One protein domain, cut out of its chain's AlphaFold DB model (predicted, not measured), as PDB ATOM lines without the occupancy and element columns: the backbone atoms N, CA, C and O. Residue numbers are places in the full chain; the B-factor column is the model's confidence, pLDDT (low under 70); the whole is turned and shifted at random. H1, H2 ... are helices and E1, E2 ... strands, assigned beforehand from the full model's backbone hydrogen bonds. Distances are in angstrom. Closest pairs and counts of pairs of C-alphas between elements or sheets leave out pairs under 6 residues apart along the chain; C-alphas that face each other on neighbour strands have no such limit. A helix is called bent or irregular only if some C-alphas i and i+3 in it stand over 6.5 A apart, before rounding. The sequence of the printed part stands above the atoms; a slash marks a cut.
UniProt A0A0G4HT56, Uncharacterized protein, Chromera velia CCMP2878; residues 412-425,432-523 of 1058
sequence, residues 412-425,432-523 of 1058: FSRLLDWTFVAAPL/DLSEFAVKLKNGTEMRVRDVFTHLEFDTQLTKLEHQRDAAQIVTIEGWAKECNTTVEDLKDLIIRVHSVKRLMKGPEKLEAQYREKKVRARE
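This is residues 412 to 425 and 432 to 523 of the 1058 residues of an uncharacterized protein of Chromera velia CCMP2878 (UniProt A0A0G4HT56). Two long helical pieces, H2 and H4a, cross, with short H3 where H2 ends and H4a begins; beyond a sharp bend, residues 511 to 523 stick out as H4b's free arm. A small antiparallel hairpin, E1 - E2, leads into H2. The 106 residues, mostly helix, run H1 E1 E2 H2 H3 H4, loose, with a radius of gyration of the C-alphas of 17.2 A, spanning 49 by 45 by 24 A.

H1, residues 413 to 416, is apart from H2, residues 448 to 470. In hairpin E1, residues 437 to 439, and E2, residues 445 to 447, N 438 and O 446 are within hydrogen-bond range, 2.8 A. H4, residues 487 to 523, one helix by its hydrogen bonds, is bent: C-alphas 504 and 507 are 9.0 A apart; arms H4a, 487 to 504, and H4b, 507 to 523, stand about perpendicular, 81 degrees. H4a's residues 493 to 500 alone touch H2's 454 to 461, opposite ways at a steep tilt of 56 degrees, closest C-alphas Asp 458 and Val 497, 5.7 A. H3, residues 476 to 482, touches H4a's 487 to 490 alone, closest C-alphas Ala 480 and Val 487, 5.3 A. Every O i to N i+4 pair is within hydrogen-bond range in H2, H3 and H4a, 12 of 13 in H4b.

Find C-alpha 448 at (260.323, 185.289, 208.928); H2 runs 33.2 A. H4b ends at C-alpha 523, (258.484, 227.918, 205.659).

Residues 426 to 431 are not printed, an 11.0 A gap between C-alphas. Residues 412 to 425 are under pLDDT 70.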
ATOM      1  N   PHE A 412     260.702 188.046 196.118       38.31
ATOM      2  CA  PHE A 412     259.914 188.966 196.973       38.31
ATOM      3  C   PHE A 412     260.462 190.412 197.011       38.31
ATOM      4  O   PHE A 412     259.856 191.312 197.591       38.31
ATOM      5  N   SER A 413     261.596 190.676 196.351       41.78
ATOM      6  CA  SER A 413     262.354 191.932 196.476       41.78
ATOM      7  C   SER A 413     261.651 193.197 195.966       41.78
ATOM      8  O   SER A 413     261.961 194.282 196.452       41.78
ATOM      9  N   ARG A 414     260.711 193.097 195.013       39.28
ATOM     10  CA  ARG A 414     260.079 194.276 194.377       39.28
ATOM     11  C   ARG A 414     258.927 194.912 195.155       39.28
ATOM     12  O   ARG A 414     258.630 196.070 194.891       39.28
ATOM     13  N   LEU A 415     258.283 194.193 196.074       41.22
ATOM     14  CA  LEU A 415     257.163 194.741 196.855       41.22
ATOM     15  C   LEU A 415     257.619 195.436 198.143       41.22
ATOM     16  O   LEU A 415     256.972 196.380 198.582       41.22
ATOM     17  N   LEU A 416     258.706 194.958 198.757       46.06
ATOM     18  CA  LEU A 416     259.038 195.293 200.151       46.06
ATOM     19  C   LEU A 416     260.495 195.717 200.374       46.06
ATOM     20  O   LEU A 416     260.855 196.103 201.483       46.06
ATOM     21  N   ASP A 417     261.312 195.731 199.317       46.94
ATOM     22  CA  ASP A 417     262.661 196.295 199.352       46.94
ATOM     23  C   ASP A 417     263.594 195.540 200.335       46.94
ATOM     24  O   ASP A 417     264.334 196.136 201.117       46.94
ATOM     25  N   TRP A 418     263.549 194.198 200.305       52.38
ATOM     26  CA  TRP A 418     264.244 193.288 201.238       52.38
ATOM     27  C   TRP A 418     265.343 192.432 200.598       52.38
ATOM     28  O   TRP A 418     265.313 192.127 199.405       52.38
ATOM     29  N   THR A 419     266.277 191.980 201.440       45.62
ATOM     30  CA  THR A 419     267.326 190.998 201.127       45.62
ATOM     31  C   THR A 419     267.214 189.803 202.069       45.62
ATOM     32  O   THR A 419     267.411 189.945 203.274       45.62
ATOM     33  N   PHE A 420     266.920 188.618 201.534       42.69
ATOM     34  CA  PHE A 420     266.968 187.384 202.317       42.69
ATOM     35  C   PHE A 420     268.427 186.990 202.566       42.69
ATOM     36  O   PHE A 420     269.211 186.875 201.626       42.69
ATOM     37  N   VAL A 421     268.777 186.775 203.833       44.69
ATOM     38  CA  VAL A 421     270.066 186.210 204.248       44.69
ATOM     39  C   VAL A 421     269.760 184.890 204.942       44.69
ATOM     40  O   VAL A 421     269.602 184.835 206.156       44.69
ATOM     41  N   ALA A 422     269.605 183.827 204.154       41.72
ATOM     42  CA  ALA A 422     269.457 182.490 204.707       41.72
ATOM     43  C   ALA A 422     270.802 182.044 205.300       41.72
ATOM     44  O   ALA A 422     271.796 181.927 204.582       41.72
ATOM     45  N   ALA A 423     270.839 181.784 206.607       43.19
ATOM     46  CA  ALA A 423     271.939 181.029 207.194       43.19
ATOM     47  C   ALA A 423     271.900 179.591 206.632       43.19
ATOM     48  O   ALA A 423     270.812 179.016 206.535       43.19
ATOM     49  N   PRO A 424     273.039 178.994 206.238       40.78
ATOM     50  CA  PRO A 424     273.045 177.670 205.623       40.78
ATOM     51  C   PRO A 424     272.687 176.585 206.649       40.78
ATOM     52  O   PRO A 424     273.520 176.192 207.469       40.78
ATOM     53  N   LEU A 425     271.452 176.080 206.586       43.50
ATOM     54  CA  LEU A 425     271.024 174.912 207.356       43.50
ATOM     55  C   LEU A 425     271.601 173.628 206.753       43.50
ATOM     56  O   LEU A 425     271.607 173.444 205.538       43.50
ATOM     57  N   ASP A 432     261.268 174.740 209.761       65.94
ATOM     58  CA  ASP A 432     260.538 175.630 210.656       65.94
ATOM     59  C   ASP A 432     260.921 177.085 210.359       65.94
ATOM     60  O   ASP A 432     261.953 177.610 210.783       65.94
ATOM     61  N   LEU A 433     260.036 177.762 209.627       63.34
ATOM     62  CA  LEU A 433     260.139 179.183 209.299       63.34
ATOM     63  C   LEU A 433     260.141 180.093 210.547       63.34
ATOM     64  O   LEU A 433     260.368 181.297 210.412       63.34
ATOM     65  N   SER A 434     259.904 179.560 211.753       63.62
ATOM     66  CA  SER A 434     260.022 180.300 213.013       63.62
ATOM     67  C   SER A 434     261.470 180.616 213.420       63.62
ATOM     68  O   SER A 434     261.689 181.638 214.081       63.62
ATOM     69  N   GLU A 435     262.452 179.811 212.989       69.50
ATOM     70  CA  GLU A 435     263.876 180.000 213.321       69.50
ATOM     71  C   GLU A 435     264.602 180.979 212.383       69.50
ATOM     72  O   GLU A 435     265.651 181.527 212.726       69.50
ATOM     73  N   PHE A 436     264.046 181.242 211.199       73.81
ATOM     74  CA  PHE A 436     264.680 182.094 210.196       73.81
ATOM     75  C   PHE A 436     264.540 183.583 210.520       73.81
ATOM     76  O   PHE A 436     263.444 184.069 210.803       73.81
ATOM     77  N   ALA A 437     265.631 184.336 210.356       77.81
ATOM     78  CA  ALA A 437     265.640 185.795 210.407       77.81
ATOM     79  C   ALA A 437     265.859 186.411 209.011       77.81
ATOM     80  O   ALA A 437     266.745 186.006 208.262       77.81
ATOM     81  N   VAL A 438     265.066 187.429 208.673       79.56
ATOM     82  CA  VAL A 438     265.266 188.317 207.522       79.56
ATOM     83  C   VAL A 438     266.006 189.560 207.997       79.56
ATOM     84  O   VAL A 438     265.570 190.221 208.941       79.56
ATOM     85  N   LYS A 439     267.091 189.921 207.310       78.50
ATOM     86  CA  LYS A 439     267.800 191.179 207.551       78.50
ATOM     87  C   LYS A 439     267.226 192.278 206.659       78.50
ATOM     88  O   LYS A 439     267.362 192.248 205.435       78.50
ATOM     89  N   LEU A 440     266.562 193.247 207.278       74.88
ATOM     90  CA  LEU A 440     266.012 194.424 206.615       74.88
ATOM     91  C   LEU A 440     267.139 195.337 206.099       74.88
ATOM     92  O   LEU A 440     268.253 195.337 206.625       74.88
ATOM     93  N   LYS A 441     266.843 196.189 205.105       72.31
ATOM     94  CA  LYS A 441     267.820 197.131 204.513       72.31
ATOM     95  C   LYS A 441     268.451 198.124 205.498       72.31
ATOM     96  O   LYS A 441     269.492 198.694 205.193       72.31
ATOM     97  N   ASN A 442     267.832 198.355 206.654       73.62
ATOM     98  CA  ASN A 442     268.374 199.181 207.736       73.62
ATOM     99  C   ASN A 442     269.241 198.387 208.737       73.62
ATOM    100  O   ASN A 442     269.631 198.926 209.768       73.62
ATOM    101  N   GLY A 443     269.532 197.117 208.449       76.12
ATOM    102  CA  GLY A 443     270.344 196.230 209.280       76.12
ATOM    103  C   GLY A 443     269.578 195.514 210.395       76.12
ATOM    104  O   GLY A 443     270.151 194.612 211.003       76.12
ATOM    105  N   THR A 444     268.312 195.862 210.653       77.25
ATOM    106  CA  THR A 444     267.474 195.193 211.658       77.25
ATOM    107  C   THR A 444     267.118 193.776 211.213       77.25
ATOM    108  O   THR A 444     266.683 193.567 210.083       77.25
ATOM    109  N   GLU A 445     267.269 192.804 212.106       80.81
ATOM    110  CA  GLU A 445     266.860 191.417 211.877       80.81
ATOM    111  C   GLU A 445     265.466 191.180 212.476       80.81
ATOM    112  O   GLU A 445     265.194 191.566 213.613       80.81
ATOM    113  N   MET A 446     264.567 190.579 211.697       81.62
ATOM    114  CA  MET A 446     263.204 190.200 212.097       81.62
ATOM    115  C   MET A 446     262.957 188.734 211.758       81.62
ATOM    116  O   MET A 446     263.445 188.268 210.731       81.62
ATOM    117  N   ARG A 447     262.172 187.994 212.552       82.25
ATOM    118  CA  ARG A 447     261.863 186.599 212.205       82.25
ATOM    119  C   ARG A 447     260.953 186.539 210.979       82.25
ATOM    120  O   ARG A 447     260.055 187.364 210.827       82.25
ATOM    121  N   VAL A 448     261.150 185.536 210.123       80.56
ATOM    122  CA  VAL A 448     260.323 185.289 208.928       80.56
ATOM    123  C   VAL A 448     258.844 185.161 209.307       80.56
ATOM    124  O   VAL A 448     257.988 185.725 208.628       80.56
ATOM    125  N   ARG A 449     258.541 184.505 210.434       81.88
ATOM    126  CA  ARG A 449     257.185 184.446 210.998       81.88
ATOM    127  C   ARG A 449     256.590 185.838 211.251       81.88
ATOM    128  O   ARG A 449     255.500 186.114 210.765       81.88
ATOM    129  N   ASP A 450     257.314 186.717 211.944       79.62
ATOM    130  CA  ASP A 450     256.852 188.076 212.272       79.62
ATOM    131  C   ASP A 450     256.618 188.911 211.004       79.62
ATOM    132  O   ASP A 450     255.698 189.724 210.939       79.62
ATOM    133  N   VAL A 451     257.436 188.678 209.973       79.19
ATOM    134  CA  VAL A 451     257.309 189.294 208.650       79.19
ATOM    135  C   VAL A 451     256.033 188.836 207.929       79.19
ATOM    136  O   VAL A 451     255.290 189.680 207.426       79.19
ATOM    137  N   PHE A 452     255.730 187.534 207.905       81.06
ATOM    138  CA  PHE A 452     254.479 187.032 207.319       81.06
ATOM    139  C   PHE A 452     253.248 187.503 208.098       81.06
ATOM    140  O   PHE A 452     252.298 187.996 207.492       81.06
ATOM    141  N   THR A 453     253.290 187.440 209.431       81.81
ATOM    142  CA  THR A 453     252.230 187.963 210.303       81.81
ATOM    143  C   THR A 453     252.024 189.472 210.110       81.81
ATOM    144  O   THR A 453     250.888 189.939 210.117       81.81
ATOM    145  N   HIS A 454     253.083 190.251 209.853       84.31
ATOM    146  CA  HIS A 454     252.932 191.661 209.492       84.31
ATOM    147  C   HIS A 454     252.208 191.855 208.155       84.31
ATOM    148  O   HIS A 454     251.328 192.707 208.081       84.31
ATOM    149  N   LEU A 455     252.547 191.086 207.116       82.56
ATOM    150  CA  LEU A 455     251.898 191.187 205.802       82.56
ATOM    151  C   LEU A 455     250.421 190.777 205.852       82.56
ATOM    152  O   LEU A 455     249.578 191.402 205.208       82.56
ATOM    153  N   GLU A 456     250.093 189.768 206.656       87.44
ATOM    154  CA  GLU A 456     248.711 189.398 206.948       87.44
ATOM    155  C   GLU A 456     247.965 190.550 207.644       87.44
ATOM    156  O   GLU A 456     246.919 190.983 207.164       87.44
ATOM    157  N   PHE A 457     248.530 191.130 208.705       88.56
ATOM    158  CA  PHE A 457     247.914 192.272 209.386       88.56
ATOM    159  C   PHE A 457     247.822 193.530 208.510       88.56
ATOM    160  O   PHE A 457     246.844 194.268 208.616       88.56
ATOM    161  N   ASP A 458     248.790 193.790 207.628       88.94
ATOM    162  CA  ASP A 458     248.774 194.959 206.741       88.94
ATOM    163  C   ASP A 458     247.716 194.826 205.637       88.94
ATOM    164  O   ASP A 458     246.992 195.778 205.337       88.94
ATOM    165  N   THR A 459     247.561 193.624 205.072       88.75
ATOM    166  CA  THR A 459     246.498 193.337 204.095       88.75
ATOM    167  C   THR A 459     245.112 193.335 204.738       88.75
ATOM    168  O   THR A 459     244.174 193.871 204.144       88.75
ATOM    169  N   GLN A 460     244.978 192.824 205.969       87.94
ATOM    170  CA  GLN A 460     243.760 192.972 206.768       87.94
ATOM    171  C   GLN A 460     243.445 194.452 207.017       87.94
ATOM    172  O   GLN A 460     242.357 194.896 206.654       87.94
ATOM    173  N   LEU A 461     244.390 195.236 207.548       91.56
ATOM    174  CA  LEU A 461     244.174 196.656 207.835       91.56
ATOM    175  C   LEU A 461     243.778 197.436 206.576       91.56
ATOM    176  O   LEU A 461     242.780 198.144 206.606       91.56
ATOM    177  N   THR A 462     244.483 197.241 205.458       89.88
ATOM    178  CA  THR A 462     244.171 197.903 204.176       89.88
ATOM    179  C   THR A 462     242.740 197.596 203.712       89.88
ATOM    180  O   THR A 462     242.031 198.477 203.225       89.88
ATOM    181  N   LYS A 463     242.263 196.356 203.906       92.06
ATOM    182  CA  LYS A 463     240.873 195.977 203.613       92.06
ATOM    183  C   LYS A 463     239.878 196.721 204.513       92.06
ATOM    184  O   LYS A 463     238.864 197.198 204.007       92.06
ATOM    185  N   LEU A 464     240.162 196.836 205.813       90.31
ATOM    186  CA  LEU A 464     239.309 197.576 206.750       90.31
ATOM    187  C   LEU A 464     239.332 199.090 206.467       90.31
ATOM    188  O   LEU A 464     238.300 199.743 206.592       90.31
ATOM    189  N   GLU A 465     240.468 199.654 206.048       92.00
ATOM    190  CA  GLU A 465     240.584 201.065 205.650       92.00
ATOM    191  C   GLU A 465     239.752 201.366 204.397       92.00
ATOM    192  O   GLU A 465     239.027 202.358 204.371       92.00
ATOM    193  N   HIS A 466     239.756 200.479 203.398       92.50
ATOM    194  CA  HIS A 466     238.866 200.614 202.243       92.50
ATOM    195  C   HIS A 466     237.377 200.537 202.618       92.50
ATOM    196  O   HIS A 466     236.574 201.247 202.016       92.50
ATOM    197  N   GLN A 467     237.000 199.726 203.614       90.25
ATOM    198  CA  GLN A 467     235.628 199.707 204.139       90.25
ATOM    199  C   GLN A 467     235.275 201.028 204.840       90.25
ATOM    200  O   GLN A 467     234.246 201.622 204.522       90.25
ATOM    201  N   ARG A 468     236.157 201.537 205.715       94.56
ATOM    202  CA  ARG A 468     236.009 202.847 206.379       94.56
ATOM    203  C   ARG A 468     235.795 203.973 205.372       94.56
ATOM    204  O   ARG A 468     234.879 204.773 205.541       94.56
ATOM    205  N   ASP A 469     236.639 204.033 204.345       91.62
ATOM    206  CA  ASP A 469     236.636 205.119 203.364       91.62
ATOM    207  C   ASP A 469     235.409 205.043 202.442       91.62
ATOM    208  O   ASP A 469     234.818 206.075 202.122       91.62
ATOM    209  N   ALA A 470     234.966 203.834 202.077       91.50
ATOM    210  CA  ALA A 470     233.720 203.627 201.337       91.50
ATOM    211  C   ALA A 470     232.476 204.029 202.150       91.50
ATOM    212  O   ALA A 470     231.554 204.630 201.600       91.50
ATOM    213  N   ALA A 471     232.469 203.743 203.456       90.75
ATOM    214  CA  ALA A 471     231.399 204.116 204.382       90.75
ATOM    215  C   ALA A 471     231.530 205.552 204.947       90.75
ATOM    216  O   ALA A 471     230.680 205.985 205.722       90.75
ATOM    217  N   GLN A 472     232.575 206.299 204.563       92.88
ATOM    218  CA  GLN A 472     232.882 207.666 205.024       92.88
ATOM    219  C   GLN A 472     232.980 207.814 206.556       92.88
ATOM    220  O   GLN A 472     232.624 208.844 207.132       92.88
ATOM    221  N   ILE A 473     233.475 206.780 207.236       90.12
ATOM    222  CA  ILE A 473     233.480 206.717 208.699       90.12
ATOM    223  C   ILE A 473     234.664 207.494 209.286       90.12
ATOM    224  O   ILE A 473     235.825 207.182 209.030       90.12
ATOM    225  N   VAL A 474     234.358 208.472 210.143       89.94
ATOM    226  CA  VAL A 474     235.353 209.364 210.767       89.94
ATOM    227  C   VAL A 474     235.806 208.881 212.156       89.94
ATOM    228  O   VAL A 474     236.921 209.182 212.578       89.94
ATOM    229  N   THR A 475     234.981 208.113 212.880       93.19
ATOM    230  CA  THR A 475     235.279 207.662 214.256       93.19
ATOM    231  C   THR A 475     235.724 206.201 214.312       93.19
ATOM    232  O   THR A 475     235.223 205.347 213.582       93.19
ATOM    233  N   ILE A 476     236.645 205.876 215.229       91.31
ATOM    234  CA  ILE A 476     237.127 204.494 215.407       91.31
ATOM    235  C   ILE A 476     236.037 203.548 215.938       91.31
ATOM    236  O   ILE A 476     236.042 202.367 215.617       91.31
ATOM    237  N   GLU A 477     235.073 204.073 216.697       95.38
ATOM    238  CA  GLU A 477     233.902 203.337 217.189       95.38
ATOM    239  C   GLU A 477     232.946 202.975 216.048       95.38
ATOM    240  O   GLU A 477     232.505 201.831 215.951       95.38
ATOM    241  N   GLY A 478     232.684 203.921 215.135       92.69
ATOM    242  CA  GLY A 478     231.941 203.643 213.908       92.69
ATOM    243  C   GLY A 478     232.661 202.620 213.031       92.69
ATOM    244  O   GLY A 478     232.019 201.735 212.475       92.69
ATOM    245  N   TRP A 479     233.993 202.698 212.949       96.75
ATOM    246  CA  TRP A 479     234.788 201.810 212.099       96.75
ATOM    247  C   TRP A 479     234.825 200.382 212.654       96.75
ATOM    248  O   TRP A 479     234.583 199.433 211.913       96.75
ATOM    249  N   ALA A 480     235.027 200.227 213.965       95.19
ATOM    250  CA  ALA A 480     234.933 198.936 214.642       95.19
ATOM    251  C   ALA A 480     233.541 198.305 214.463       95.19
ATOM    252  O   ALA A 480     233.429 197.127 214.127       95.19
ATOM    253  N   LYS A 481     232.475 199.112 214.584       95.19
ATOM    254  CA  LYS A 481     231.093 198.670 214.352       95.19
ATOM    255  C   LYS A 481     230.856 198.195 212.911       95.19
ATOM    256  O   LYS A 481     230.278 197.129 212.729       95.19
ATOM    257  N   GLU A 482     231.309 198.949 211.910       94.25
ATOM    258  CA  GLU A 482     231.174 198.595 210.486       94.25
ATOM    259  C   GLU A 482     231.940 197.313 210.132       94.25
ATOM    260  O   GLU A 482     231.452 196.455 209.399       94.25
ATOM    261  N   CYS A 483     233.136 197.146 210.696       90.56
ATOM    262  CA  CYS A 483     233.956 195.955 210.493       90.56
ATOM    263  C   CYS A 483     233.542 194.759 211.374       90.56
ATOM    264  O   CYS A 483     234.128 193.685 211.231       90.56
ATOM    265  N   ASN A 484     232.544 194.924 212.253       94.88
ATOM    266  CA  ASN A 484     232.114 193.950 213.261       94.88
ATOM    267  C   ASN A 484     233.278 193.432 214.138       94.88
ATOM    268  O   ASN A 484     233.446 192.228 214.344       94.88
ATOM    269  N   THR A 485     234.103 194.358 214.632       93.69
ATOM    270  CA  THR A 485     235.250 194.110 215.519       93.69
ATOM    271  C   THR A 485     235.119 194.908 216.818       93.69
ATOM    272  O   THR A 485     234.326 195.848 216.909       93.69
ATOM    273  N   THR A 486     235.902 194.565 217.847       96.44
ATOM    274  CA  THR A 486     236.030 195.455 219.010       96.44
ATOM    275  C   THR A 486     236.927 196.647 218.671       96.44
ATOM    276  O   THR A 486     237.798 196.582 217.796       96.44
ATOM    277  N   VAL A 487     236.729 197.762 219.377       94.25
ATOM    278  CA  VAL A 487     237.568 198.959 219.220       94.25
ATOM    279  C   VAL A 487     239.014 198.652 219.636       94.25
ATOM    280  O   VAL A 487     239.960 199.202 219.074       94.25
ATOM    281  N   GLU A 488     239.184 197.757 220.601       94.50
ATOM    282  CA  GLU A 488     240.453 197.289 221.145       94.50
ATOM    283  C   GLU A 488     241.217 196.460 220.106       94.50
ATOM    284  O   GLU A 488     242.354 196.809 219.798       94.50
ATOM    285  N   ASP A 489     240.583 195.461 219.481       91.00
ATOM    286  CA  ASP A 489     241.199 194.641 218.424       91.00
ATOM    287  C   ASP A 489     241.619 195.492 217.216       91.00
ATOM    288  O   ASP A 489     242.705 195.314 216.657       91.00
ATOM    289  N   LEU A 490     240.778 196.459 216.825       92.62
ATOM    290  CA  LEU A 490     241.070 197.375 215.724       92.62
ATOM    291  C   LEU A 490     242.264 198.291 216.050       92.62
ATOM    292  O   LEU A 490     243.150 198.466 215.209       92.62
ATOM    293  N   LYS A 491     242.338 198.836 217.274       93.56
ATOM    294  CA  LYS A 491     243.514 199.587 217.755       93.56
ATOM    295  C   LYS A 491     244.766 198.711 217.746       93.56
ATOM    296  O   LYS A 491     245.807 199.163 217.273       93.56
ATOM    297  N   ASP A 492     244.671 197.477 218.232       90.00
ATOM    298  CA  ASP A 492     245.791 196.538 218.307       90.00
ATOM    299  C   ASP A 492     246.330 196.182 216.916       90.00
ATOM    300  O   ASP A 492     247.545 196.211 216.701       90.00
ATOM    301  N   LEU A 493     245.445 195.931 215.946       89.62
ATOM    302  CA  LEU A 493     245.809 195.708 214.545       89.62
ATOM    303  C   LEU A 493     246.553 196.921 213.965       89.62
ATOM    304  O   LEU A 493     247.655 196.771 213.428       89.62
ATOM    305  N   ILE A 494     245.999 198.129 214.135       91.19
ATOM    306  CA  ILE A 494     246.629 199.384 213.694       91.19
ATOM    307  C   ILE A 494     248.020 199.533 214.323       91.19
ATOM    308  O   ILE A 494     248.990 199.799 213.612       91.19
ATOM    309  N   ILE A 495     248.147 199.331 215.640       90.12
ATOM    310  CA  ILE A 495     249.409 199.467 216.382       90.12
ATOM    311  C   ILE A 495     250.450 198.452 215.895       90.12
ATOM    312  O   ILE A 495     251.599 198.841 215.667       90.12
ATOM    313  N   ARG A 496     250.071 197.184 215.688       84.94
ATOM    314  CA  ARG A 496     250.966 196.121 215.189       84.94
ATOM    315  C   ARG A 496     251.476 196.425 213.782       84.94
ATOM    316  O   ARG A 496     252.679 196.359 213.537       84.94
ATOM    317  N   VAL A 497     250.597 196.835 212.867       87.75
ATOM    318  CA  VAL A 497     251.000 197.239 211.510       87.75
ATOM    319  C   VAL A 497     251.910 198.471 211.554       87.75
ATOM    320  O   VAL A 497     252.952 198.504 210.892       87.75
ATOM    321  N   HIS A 498     251.576 199.479 212.364       84.50
ATOM    322  CA  HIS A 498     252.381 200.695 212.456       84.50
ATOM    323  C   HIS A 498     253.738 200.491 213.136       84.50
ATOM    324  O   HIS A 498     254.692 201.183 212.766       84.50
ATOM    325  N   SER A 499     253.850 199.588 214.114       80.69
ATOM    326  CA  SER A 499     255.110 199.308 214.810       80.69
ATOM    327  C   SER A 499     256.122 198.666 213.862       80.69
ATOM    328  O   SER A 499     257.244 199.164 213.751       80.69
ATOM    329  N   VAL A 500     255.707 197.672 213.069       78.38
ATOM    330  CA  VAL A 500     256.573 197.054 212.055       78.38
ATOM    331  C   VAL A 500     256.883 198.030 210.916       78.38
ATOM    332  O   VAL A 500     258.050 198.185 210.559       78.38
ATOM    333  N   LYS A 501     255.913 198.824 210.430       79.69
ATOM    334  CA  LYS A 501     256.193 199.909 209.461       79.69
ATOM    335  C   LYS A 501     257.202 200.942 209.992       79.69
ATOM    336  O   LYS A 501     257.957 201.514 209.202       79.69
ATOM    337  N   ARG A 502     257.254 201.203 211.308       77.88
ATOM    338  CA  ARG A 502     258.300 202.045 211.926       77.88
ATOM    339  C   ARG A 502     259.656 201.337 211.951       77.88
ATOM    340  O   ARG A 502     260.641 201.949 211.540       77.88
ATOM    341  N   LEU A 503     259.698 200.066 212.364       73.75
ATOM    342  CA  LEU A 503     260.915 199.245 212.339       73.75
ATOM    343  C   LEU A 503     261.504 199.145 210.924       73.75
ATOM    344  O   LEU A 503     262.705 199.313 210.764       73.75
ATOM    345  N   MET A 504     260.673 198.991 209.888       69.56
ATOM    346  CA  MET A 504     261.102 198.950 208.483       69.56
ATOM    347  C   MET A 504     261.633 200.287 207.951       69.56
ATOM    348  O   MET A 504     262.576 200.306 207.161       69.56
ATOM    349  N   LYS A 505     261.052 201.423 208.365       71.56
ATOM    350  CA  LYS A 505     261.557 202.749 207.963       71.56
ATOM    351  C   LYS A 505     262.922 203.060 208.583       71.56
ATOM    352  O   LYS A 505     263.713 203.768 207.962       71.56
ATOM    353  N   GLY A 506     263.201 202.519 209.769       69.25
ATOM    354  CA  GLY A 506     264.376 202.855 210.569       69.25
ATOM    355  C   GLY A 506     264.259 204.233 211.241       69.25
ATOM    356  O   GLY A 506     263.526 205.106 210.758       69.25
ATOM    357  N   PRO A 507     264.978 204.454 212.358       68.19
ATOM    358  CA  PRO A 507     264.883 205.696 213.127       68.19
ATOM    359  C   PRO A 507     265.308 206.919 212.303       68.19
ATOM    360  O   PRO A 507     264.634 207.944 212.337       68.19
ATOM    361  N   GLU A 508     266.350 206.790 211.478       71.38
ATOM    362  CA  GLU A 508     266.904 207.889 210.678       71.38
ATOM    363  C   GLU A 508     265.906 208.465 209.664       71.38
ATOM    364  O   GLU A 508     265.759 209.684 209.572       71.38
ATOM    365  N   LYS A 509     265.164 207.620 208.929       70.06
ATOM    366  CA  LYS A 509     264.159 208.103 207.960       70.06
ATOM    367  C   LYS A 509     262.938 208.705 208.657       70.06
ATOM    368  O   LYS A 509     262.344 209.646 208.134       70.06
ATOM    369  N   LEU A 510     262.567 208.190 209.832       65.38
ATOM    370  CA  LEU A 510     261.506 208.766 210.665       65.38
ATOM    371  C   LEU A 510     261.902 210.145 211.203       65.38
ATOM    372  O   LEU A 510     261.115 211.088 211.104       65.38
ATOM    373  N   GLU A 511     263.130 210.292 211.699       69.12
ATOM    374  CA  GLU A 511     263.673 211.590 212.093       69.12
ATOM    375  C   GLU A 511     263.790 212.551 210.910       69.12
ATOM    376  O   GLU A 511     263.418 213.714 211.052       69.12
ATOM    377  N   ALA A 512     264.247 212.089 209.744       69.94
ATOM    378  CA  ALA A 512     264.316 212.903 208.534       69.94
ATOM    379  C   ALA A 512     262.929 213.434 208.137       69.94
ATOM    380  O   ALA A 512     262.772 214.644 207.998       69.94
ATOM    381  N   GLN A 513     261.903 212.575 208.078       69.56
ATOM    382  CA  GLN A 513     260.520 212.989 207.790       69.56
ATOM    383  C   GLN A 513     259.957 213.949 208.850       69.56
ATOM    384  O   GLN A 513     259.217 214.877 208.521       69.56
ATOM    385  N   TYR A 514     260.304 213.769 210.129       70.50
ATOM    386  CA  TYR A 514     259.880 214.685 211.189       70.50
ATOM    387  C   TYR A 514     260.588 216.047 211.094       70.50
ATOM    388  O   TYR A 514     259.953 217.092 211.263       70.50
ATOM    389  N   ARG A 515     261.889 216.058 210.771       69.44
ATOM    390  CA  ARG A 515     262.672 217.275 210.502       69.44
ATOM    391  C   ARG A 515     262.135 218.005 209.267       69.44
ATOM    392  O   ARG A 515     261.919 219.207 209.353       69.44
ATOM    393  N   GLU A 516     261.840 217.294 208.182       74.31
ATOM    394  CA  GLU A 516     261.261 217.827 206.941       74.31
ATOM    395  C   GLU A 516     259.889 218.473 207.182       74.31
ATOM    396  O   GLU A 516     259.709 219.657 206.896       74.31
ATOM    397  N   LYS A 517     258.944 217.762 207.820       71.12
ATOM    398  CA  LYS A 517     257.634 218.332 208.199       71.12
ATOM    399  C   LYS A 517     257.778 219.580 209.077       71.12
ATOM    400  O   LYS A 517     257.042 220.548 208.903       71.12
ATOM    401  N   LYS A 518     258.745 219.580 210.000       67.81
ATOM    402  CA  LYS A 518     259.050 220.714 210.887       67.81
ATOM    403  C   LYS A 518     259.711 221.891 210.160       67.81
ATOM    404  O   LYS A 518     259.538 223.023 210.604       67.81
ATOM    405  N   VAL A 519     260.457 221.652 209.081       73.00
ATOM    406  CA  VAL A 519     260.995 222.699 208.195       73.00
ATOM    407  C   VAL A 519     259.870 223.293 207.352       73.00
ATOM    408  O   VAL A 519     259.648 224.496 207.438       73.00
ATOM    409  N   ARG A 520     259.063 222.464 206.684       73.38
ATOM    410  CA  ARG A 520     257.924 222.923 205.872       73.38
ATOM    411  C   ARG A 520     256.908 223.744 206.676       73.38
ATOM    412  O   ARG A 520     256.421 224.765 206.208       73.38
ATOM    413  N   ALA A 521     256.634 223.354 207.923       64.94
ATOM    414  CA  ALA A 521     255.785 224.127 208.834       64.94
ATOM    415  C   ALA A 521     256.371 225.503 209.223       64.94
ATOM    416  O   ALA A 521     255.610 226.409 209.552       64.94
ATOM    417  N   ARG A 522     257.700 225.675 209.192       70.81
ATOM    418  CA  ARG A 522     258.349 226.985 209.377       70.81
ATOM    419  C   ARG A 522     258.252 227.822 208.114       70.81
ATOM    420  O   ARG A 522     257.847 228.968 208.206       70.81
ATOM    421  N   GLU A 523     258.545 227.234 206.957       75.31
ATOM    422  CA  GLU A 523     258.484 227.918 205.659       75.31
ATOM    423  C   GLU A 523     257.089 228.509 205.403       75.31
ATOM    424  O   GLU A 523     256.983 229.680 205.055       75.31
TER     425      GLU A 523